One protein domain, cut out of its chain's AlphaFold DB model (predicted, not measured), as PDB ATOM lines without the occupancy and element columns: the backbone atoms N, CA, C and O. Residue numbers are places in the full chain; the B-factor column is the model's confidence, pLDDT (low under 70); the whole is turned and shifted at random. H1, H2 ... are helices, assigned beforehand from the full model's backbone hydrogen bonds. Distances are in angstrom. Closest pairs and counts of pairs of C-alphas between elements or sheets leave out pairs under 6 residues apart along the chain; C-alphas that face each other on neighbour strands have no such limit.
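Overview. This is residues 15 to 78 of the 90 residues of an uncharacterized protein of marine sediment metagenome (UniProt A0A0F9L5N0). What is the shape? An open, thin U: the long helix H1 and the shorter H2 run opposite ways with a gap between them, joined at one end by residues 46 to 54. What makes it up? The printed part has 64 residues, with two named helices, H1 then H2, and no named strand; the class is all helix. How spread is it? It is extended, with a radius of gyration of the C-alphas of 16.8 A and spans of 55 by 25 by 6 A.

Along the chain. Where is H1? Residues 15 to 45, 44.7 A long, from C-alpha 15 at (54.395, -24.322, -50.404). Where is H2? Residues 55 to 76, 31.8 A long, ending with C-alpha 76 at (48.708, -31.192, -28.724).

Arrangement. Do H1 and H2 touch? They are close but not clearly touching; their closest C-alphas, of Val 43 and Cys 61, are 8.0 A apart. How do they run? Opposite ways, at a shallow tilt of 6 degrees, with centres 19.4 A apart. What of their backbones? In H1 and H2 every O i to N i+4 pair is within hydrogen-bond range.

Size, cuts and confidence. How large is it? The two C-alphas farthest apart, of Ala 15 and Leu 52, are 55.5 A apart. Is it continuous and confident? The printed part has no cut, the link from H1 to H2 is short, and no printed residue is under pLDDT 70.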
ATOM      1  N   ALA A  15      55.698 -23.672 -50.310       82.44
ATOM      2  CA  ALA A  15      54.395 -24.322 -50.404       82.44
ATOM      3  C   ALA A  15      54.524 -25.851 -50.536       82.44
ATOM      4  O   ALA A  15      53.870 -26.595 -49.807       82.44
ATOM      5  N   GLN A  16      55.430 -26.331 -51.396       83.94
ATOM      6  CA  GLN A  16      55.675 -27.764 -51.555       83.94
ATOM      7  C   GLN A  16      56.304 -28.382 -50.297       83.94
ATOM      8  O   GLN A  16      55.914 -29.474 -49.888       83.94
ATOM      9  N   LYS A  17      57.223 -27.680 -49.618       86.25
ATOM     10  CA  LYS A  17      57.779 -28.133 -48.328       86.25
ATOM     11  C   LYS A  17      56.695 -28.270 -47.258       86.25
ATOM     12  O   LYS A  17      56.730 -29.225 -46.482       86.25
ATOM     13  N   LYS A  18      55.745 -27.328 -47.194       84.69
ATOM     14  CA  LYS A  18      54.612 -27.389 -46.260       84.69
ATOM     15  C   LYS A  18      53.724 -28.594 -46.560       84.69
ATOM     16  O   LYS A  18      53.427 -29.347 -45.636       84.69
ATOM     17  N   GLN A  19      53.392 -28.819 -47.831       81.38
ATOM     18  CA  GLN A  19      52.595 -29.974 -48.244       81.38
ATOM     19  C   GLN A  19      53.276 -31.295 -47.862       81.38
ATOM     20  O   GLN A  19      52.676 -32.118 -47.183       81.38
ATOM     21  N   VAL A  20      54.572 -31.444 -48.152       88.88
ATOM     22  CA  VAL A  20      55.346 -32.641 -47.775       88.88
ATOM     23  C   VAL A  20      55.338 -32.879 -46.260       88.88
ATOM     24  O   VAL A  20      55.280 -34.024 -45.811       88.88
ATOM     25  N   LYS A  21      55.396 -31.826 -45.436       83.12
ATOM     26  CA  LYS A  21      55.288 -31.963 -43.974       83.12
ATOM     27  C   LYS A  21      53.896 -32.429 -43.545       83.12
ATOM     28  O   LYS A  21      53.809 -33.286 -42.670       83.12
ATOM     29  N   MET A  22      52.839 -31.900 -44.161       80.94
ATOM     30  CA  MET A  22      51.459 -32.315 -43.887       80.94
ATOM     31  C   MET A  22      51.212 -33.768 -44.298       80.94
ATOM     32  O   MET A  22      50.682 -34.538 -43.501       80.94
ATOM     33  N   ASP A  23      51.684 -34.176 -45.475       83.69
ATOM     34  CA  ASP A  23      51.540 -35.550 -45.970       83.69
ATOM     35  C   ASP A  23      52.306 -36.543 -45.087       83.69
ATOM     36  O   ASP A  23      51.805 -37.613 -44.732       83.69
ATOM     37  N   ASN A  24      53.519 -36.171 -44.668       84.12
ATOM     38  CA  ASN A  24      54.296 -36.970 -43.727       84.12
ATOM     39  C   ASN A  24      53.605 -37.084 -42.368       84.12
ATOM     40  O   ASN A  24      53.585 -38.174 -41.795       84.12
ATOM     41  N   PHE A  25      53.038 -35.987 -41.863       81.44
ATOM     42  CA  PHE A  25      52.264 -36.007 -40.630       81.44
ATOM     43  C   PHE A  25      51.061 -36.938 -40.759       81.44
ATOM     44  O   PHE A  25      50.923 -37.828 -39.927       81.44
ATOM     45  N   ALA A  26      50.258 -36.807 -41.817       85.25
ATOM     46  CA  ALA A  26      49.099 -37.660 -42.058       85.25
ATOM     47  C   ALA A  26      49.500 -39.140 -42.082       85.25
ATOM     48  O   ALA A  26      48.987 -39.930 -41.295       85.25
ATOM     49  N   ARG A  27      50.510 -39.503 -42.881       87.00
ATOM     50  CA  ARG A  27      50.996 -40.887 -42.986       87.00
ATOM     51  C   ARG A  27      51.439 -41.461 -41.640       87.00
ATOM     52  O   ARG A  27      51.096 -42.592 -41.293       87.00
ATOM     53  N   VAL A  28      52.240 -40.702 -40.895       89.75
ATOM     54  CA  VAL A  28      52.772 -41.148 -39.602       89.75
ATOM     55  C   VAL A  28      51.664 -41.210 -38.555       89.75
ATOM     56  O   VAL A  28      51.627 -42.159 -37.774       89.75
ATOM     57  N   CYS A  29      50.759 -40.232 -38.548       87.94
ATOM     58  CA  CYS A  29      49.642 -40.164 -37.620       87.94
ATOM     59  C   CYS A  29      48.685 -41.336 -37.839       87.94
ATOM     60  O   CYS A  29      48.447 -42.079 -36.895       87.94
ATOM     61  N   THR A  30      48.251 -41.597 -39.077       88.69
ATOM     62  CA  THR A  30      47.380 -42.736 -39.411       88.69
ATOM     63  C   THR A  30      47.980 -44.054 -38.929       88.69
ATOM     64  O   THR A  30      47.359 -44.763 -38.147       88.69
ATOM     65  N   SER A  31      49.241 -44.338 -39.280       92.19
ATOM     66  CA  SER A  31      49.887 -45.591 -38.865       92.19
ATOM     67  C   SER A  31      50.009 -45.737 -37.342       92.19
ATOM     68  O   SER A  31      49.937 -46.849 -36.814       92.19
ATOM     69  N   ARG A  32      50.217 -44.632 -36.615       92.00
ATOM     70  CA  ARG A  32      50.286 -44.639 -35.146       92.00
ATOM     71  C   ARG A  32      48.904 -44.807 -34.518       92.00
ATOM     72  O   ARG A  32      48.781 -45.586 -33.579       92.00
ATOM     73  N   MET A  33      47.892 -44.131 -35.055       93.44
ATOM     74  CA  MET A  33      46.511 -44.227 -34.591       93.44
ATOM     75  C   MET A  33      45.954 -45.633 -34.785       93.44
ATOM     76  O   MET A  33      45.403 -46.184 -33.840       93.44
ATOM     77  N   ASP A  34      46.191 -46.269 -35.933       94.75
ATOM     78  CA  ASP A  34      45.744 -47.646 -36.174       94.75
ATOM     79  C   ASP A  34      46.317 -48.622 -35.136       94.75
ATOM     80  O   ASP A  34      45.611 -49.481 -34.602       94.75
ATOM     81  N   LYS A  35      47.604 -48.467 -34.798       95.00
ATOM     82  CA  LYS A  35      48.261 -49.278 -33.761       95.00
ATOM     83  C   LYS A  35      47.683 -49.004 -32.376       95.00
ATOM     84  O   LYS A  35      47.438 -49.955 -31.637       95.00
ATOM     85  N   ALA A  36      47.465 -47.735 -32.035       94.12
ATOM     86  CA  ALA A  36      46.898 -47.338 -30.749       94.12
ATOM     87  C   ALA A  36      45.470 -47.873 -30.579       94.12
ATOM     88  O   ALA A  36      45.180 -48.538 -29.590       94.12
ATOM     89  N   LEU A  37      44.603 -47.674 -31.574       95.00
ATOM     90  CA  LEU A  37      43.221 -48.159 -31.558       95.00
ATOM     91  C   LEU A  37      43.159 -49.686 -31.484       95.00
ATOM     92  O   LEU A  37      42.361 -50.234 -30.723       95.00
ATOM     93  N   LYS A  38      44.038 -50.389 -32.211       96.44
ATOM     94  CA  LYS A  38      44.145 -51.848 -32.105       96.44
ATOM     95  C   LYS A  38      44.565 -52.289 -30.701       96.44
ATOM     96  O   LYS A  38      43.993 -53.239 -30.182       96.44
ATOM     97  N   ALA A  39      45.534 -51.613 -30.086       94.38
ATOM     98  CA  ALA A  39      45.966 -51.917 -28.722       94.38
ATOM     99  C   ALA A  39      44.849 -51.682 -27.698       94.38
ATOM    100  O   ALA A  39      44.597 -52.555 -26.874       94.38
ATOM    101  N   ILE A  40      44.132 -50.561 -27.802       93.69
ATOM    102  CA  ILE A  40      42.980 -50.253 -26.942       93.69
ATOM    103  C   ILE A  40      41.899 -51.327 -27.084       93.69
ATOM    104  O   ILE A  40      41.359 -51.789 -26.084       93.69
ATOM    105  N   ARG A  41      41.623 -51.783 -28.311       94.19
ATOM    106  CA  ARG A  41      40.677 -52.880 -28.544       94.19
ATOM    107  C   ARG A  41      41.104 -54.167 -27.838       94.19
ATOM    108  O   ARG A  41      40.281 -54.761 -27.161       94.19
ATOM    109  N   MET A  42      42.380 -54.549 -27.939       93.12
ATOM    110  CA  MET A  42      42.900 -55.734 -27.243       93.12
ATOM    111  C   MET A  42      42.783 -55.614 -25.718       93.12
ATOM    112  O   MET A  42      42.514 -56.607 -25.055       93.12
ATOM    113  N   VAL A  43      42.945 -54.409 -25.156       90.75
ATOM    114  CA  VAL A  43      42.683 -54.167 -23.726       90.75
ATOM    115  C   VAL A  43      41.197 -54.353 -23.406       90.75
ATOM    116  O   VAL A  43      40.865 -54.963 -22.397       90.75
ATOM    117  N   GLY A  44      40.297 -53.883 -24.274       89.69
ATOM    118  CA  GLY A  44      38.859 -54.138 -24.147       89.69
ATOM    119  C   GLY A  44      38.511 -55.628 -24.199       89.69
ATOM    120  O   GLY A  44      37.674 -56.087 -23.425       89.69
ATOM    121  N   ASP A  45      39.205 -56.406 -25.031       90.75
ATOM    122  CA  ASP A  45      39.026 -57.860 -25.121       90.75
ATOM    123  C   ASP A  45      39.418 -58.590 -23.815       90.75
ATOM    124  O   ASP A  45      38.974 -59.718 -23.595       90.75
ATOM    125  N   CYS A  46      40.178 -57.958 -22.908       87.81
ATOM    126  CA  CYS A  46      40.442 -58.498 -21.565       87.81
ATOM    127  C   CYS A  46      39.193 -58.522 -20.667       87.81
ATOM    128  O   CYS A  46      39.197 -59.219 -19.657       87.81
ATOM    129  N   SER A  47      38.126 -57.800 -21.024       86.44
ATOM    130  CA  SER A  47      36.837 -57.870 -20.316       86.44
ATOM    131  C   SER A  47      36.044 -59.145 -20.621       86.44
ATOM    132  O   SER A  47      35.019 -59.401 -19.990       86.44
ATOM    133  N   ASN A  48      36.500 -59.955 -21.584       87.19
ATOM    134  CA  ASN A  48      35.821 -61.187 -21.957       87.19
ATOM    135  C   ASN A  48      35.796 -62.209 -20.803       87.19
ATOM    136  O   ASN A  48      36.742 -62.267 -20.014       87.19
ATOM    137  N   PRO A  49      34.791 -63.110 -20.768       80.12
ATOM    138  CA  PRO A  49      34.618 -64.094 -19.692       80.12
ATOM    139  C   PRO A  49      35.786 -65.077 -19.527       80.12
ATOM    140  O   PRO A  49      35.879 -65.766 -18.516       80.12
ATOM    141  N   THR A  50      36.669 -65.163 -20.526       85.75
ATOM    142  CA  THR A  50      37.906 -65.956 -20.487       85.75
ATOM    143  C   THR A  50      38.843 -65.517 -19.359       85.75
ATOM    144  O   THR A  50      39.634 -66.326 -18.878       85.75
ATOM    145  N   TYR A  51      38.765 -64.254 -18.936       80.38
ATOM    146  CA  TYR A  51      39.600 -63.690 -17.885       80.38
ATOM    147  C   TYR A  51      38.755 -63.346 -16.660       80.38
ATOM    148  O   TYR A  51      37.778 -62.604 -16.746       80.38
ATOM    149  N   LEU A  52      39.171 -63.844 -15.496       83.06
ATOM    150  CA  LEU A  52      38.647 -63.374 -14.221       83.06
ATOM    151  C   LEU A  52      39.414 -62.102 -13.838       83.06
ATOM    152  O   LEU A  52      40.614 -62.167 -13.575       83.06
ATOM    153  N   HIS A  53      38.736 -60.960 -13.828       81.81
ATOM    154  CA  HIS A  53      39.284 -59.698 -13.336       81.81
ATOM    155  C   HIS A  53      38.361 -59.126 -12.263       81.81
ATOM    156  O   HIS A  53      37.155 -59.371 -12.281       81.81
ATOM    157  N   THR A  54      38.930 -58.387 -11.314       88.69
ATOM    158  CA  THR A  54      38.136 -57.615 -10.354       88.69
ATOM    159  C   THR A  54      37.731 -56.274 -10.957       88.69
ATOM    160  O   THR A  54      38.409 -55.741 -11.844       88.69
ATOM    161  N   ASP A  55      36.663 -55.679 -10.428       87.19
ATOM    162  CA  ASP A  55      36.240 -54.330 -10.821       87.19
ATOM    163  C   ASP A  55      37.367 -53.302 -10.607       87.19
ATOM    164  O   ASP A  55      37.572 -52.401 -11.422       87.19
ATOM    165  N   GLU A  56      38.166 -53.466  -9.547       90.25
ATOM    166  CA  GLU A  56      39.338 -52.629  -9.267       90.25
ATOM    167  C   GLU A  56      40.398 -52.726 -10.371       90.25
ATOM    168  O   GLU A  56      40.898 -51.703 -10.839       90.25
ATOM    169  N   GLN A  57      40.708 -53.936 -10.844       89.19
ATOM    170  CA  GLN A  57      41.663 -54.148 -11.936       89.19
ATOM    171  C   GLN A  57      41.167 -53.533 -13.250       89.19
ATOM    172  O   GLN A  57      41.947 -52.898 -13.971       89.19
ATOM    173  N   GLY A  58      39.867 -53.659 -13.540       89.81
ATOM    174  CA  GLY A  58      39.230 -53.001 -14.682       89.81
ATOM    175  C   GLY A  58      39.351 -51.475 -14.602       89.81
ATOM    176  O   GLY A  58      39.793 -50.828 -15.556       89.81
ATOM    177  N   ASN A  59      39.058 -50.901 -13.434       90.50
ATOM    178  CA  ASN A  59      39.176 -49.464 -13.186       90.50
ATOM    179  C   ASN A  59      40.614 -48.953 -13.346       90.50
ATOM    180  O   ASN A  59      40.821 -47.896 -13.943       90.50
ATOM    181  N   VAL A  60      41.617 -49.701 -12.877       93.25
ATOM    182  CA  VAL A  60      43.037 -49.351 -13.065       93.25
ATOM    183  C   VAL A  60      43.401 -49.303 -14.553       93.25
ATOM    184  O   VAL A  60      44.050 -48.351 -14.990       93.25
ATOM    185  N   CYS A  61      42.944 -50.275 -15.349       90.69
ATOM    186  CA  CYS A  61      43.190 -50.293 -16.793       90.69
ATOM    187  C   CYS A  61      42.537 -49.093 -17.499       90.69
ATOM    188  O   CYS A  61      43.180 -48.426 -18.311       90.69
ATOM    189  N   ILE A  62      41.283 -48.775 -17.163       92.69
ATOM    190  CA  ILE A  62      40.568 -47.628 -17.743       92.69
ATOM    191  C   ILE A  62      41.229 -46.304 -17.345       92.69
ATOM    192  O   ILE A  62      41.406 -45.427 -18.193       92.69
ATOM    193  N   ASN A  63      41.629 -46.152 -16.082       93.19
ATOM    194  CA  ASN A  63      42.299 -44.942 -15.611       93.19
ATOM    195  C   ASN A  63      43.634 -44.724 -16.329       93.19
ATOM    196  O   ASN A  63      43.906 -43.611 -16.768       93.19
ATOM    197  N   ALA A  64      44.417 -45.782 -16.547       92.88
ATOM    198  CA  ALA A  64      45.658 -45.688 -17.311       92.88
ATOM    199  C   ALA A  64      45.427 -45.227 -18.760       92.88
ATOM    200  O   ALA A  64      46.177 -44.392 -19.267       92.88
ATOM    201  N   LEU A  65      44.370 -45.722 -19.418       93.50
ATOM    202  CA  LEU A  65      43.993 -45.262 -20.757       93.50
ATOM    203  C   LEU A  65      43.599 -43.780 -20.762       93.50
ATOM    204  O   LEU A  65      44.018 -43.046 -21.653       93.50
ATOM    205  N   ARG A  66      42.836 -43.325 -19.761       93.75
ATOM    206  CA  ARG A  66      42.436 -41.914 -19.629       93.75
ATOM    207  C   ARG A  66      43.636 -40.995 -19.426       93.75
ATOM    208  O   ARG A  66      43.754 -40.017 -20.153       93.75
ATOM    209  N   THR A  67      44.555 -41.341 -18.525       93.06
ATOM    210  CA  THR A  67      45.792 -40.572 -18.312       93.06
ATOM    211  C   THR A  67      46.635 -40.501 -19.585       93.06
ATOM    212  O   THR A  67      47.148 -39.443 -19.931       93.06
ATOM    213  N   ALA A  68      46.735 -41.600 -20.339       91.38
ATOM    214  CA  ALA A  68      47.458 -41.593 -21.609       91.38
ATOM    215  C   ALA A  68      46.811 -40.666 -22.656       91.38
ATOM    216  O   ALA A  68      47.527 -40.036 -23.434       91.38
ATOM    217  N   VAL A  69      45.475 -40.574 -22.692       93.06
ATOM    218  CA  VAL A  69      44.758 -39.630 -23.567       93.06
ATOM    219  C   VAL A  69      44.989 -38.189 -23.116       93.06
ATOM    220  O   VAL A  69      45.331 -37.355 -23.949       93.06
ATOM    221  N   GLU A  70      44.902 -37.912 -21.817       91.50
ATOM    222  CA  GLU A  70      45.178 -36.589 -21.245       91.50
ATOM    223  C   GLU A  70      46.606 -36.115 -21.573       91.50
ATOM    224  O   GLU A  70      46.819 -34.979 -21.997       91.50
ATOM    225  N   ASP A  71      47.603 -37.000 -21.491       89.25
ATOM    226  CA  ASP A  71      48.979 -36.700 -21.902       89.25
ATOM    227  C   ASP A  71      49.087 -36.347 -23.395       89.25
ATOM    228  O   ASP A  71      49.886 -35.486 -23.786       89.25
ATOM    229  N   VAL A  72      48.307 -37.011 -24.252       89.88
ATOM    230  CA  VAL A  72      48.244 -36.701 -25.687       89.88
ATOM    231  C   VAL A  72      47.599 -35.335 -25.907       89.88
ATOM    232  O   VAL A  72      48.163 -34.526 -26.647       89.88
ATOM    233  N   GLU A  73      46.474 -35.052 -25.252       88.50
ATOM    234  CA  GLU A  73      45.790 -33.755 -25.310       88.50
ATOM    235  C   GLU A  73      46.721 -32.620 -24.884       88.50
ATOM    236  O   GLU A  73      46.900 -31.654 -25.627       88.50
ATOM    237  N   ASN A  74      47.416 -32.791 -23.758       86.81
ATOM    238  CA  ASN A  74      48.397 -31.837 -23.253       86.81
ATOM    239  C   ASN A  74      49.510 -31.567 -24.279       86.81
ATOM    240  O   ASN A  74      49.839 -30.412 -24.559       86.81
ATOM    241  N   ARG A  75      50.048 -32.611 -24.926       84.50
ATOM    242  CA  ARG A  75      51.073 -32.460 -25.976       84.50
ATOM    243  C   ARG A  75      50.562 -31.708 -27.201       84.50
ATOM    244  O   ARG A  75      51.311 -30.905 -27.756       84.50
ATOM    245  N   PHE A  76      49.320 -31.941 -27.623       82.94
ATOM    246  CA  PHE A  76      48.708 -31.192 -28.724       82.94
ATOM    247  C   PHE A  76      48.371 -29.745 -28.337       82.94
ATOM    248  O   PHE A  76      48.461 -28.862 -29.188       82.94
ATOM    249  N   ALA A  77      48.070 -29.484 -27.063       82.25
ATOM    250  CA  ALA A  77      47.890 -28.144 -26.511       82.25
ATOM    251  C   ALA A  77      49.215 -27.386 -26.279       82.25
ATOM    252  O   ALA A  77      49.198 -26.203 -25.945       82.25
ATOM    253  N   GLY A  78      50.373 -28.038 -26.455       80.56
ATOM    254  CA  GLY A  78      51.694 -27.450 -26.196       80.56
ATOM    255  C   GLY A  78      52.087 -27.417 -24.713       80.56
ATOM    256  O   GLY A  78      53.091 -26.804 -24.353       80.56
TER     257      GLY A  78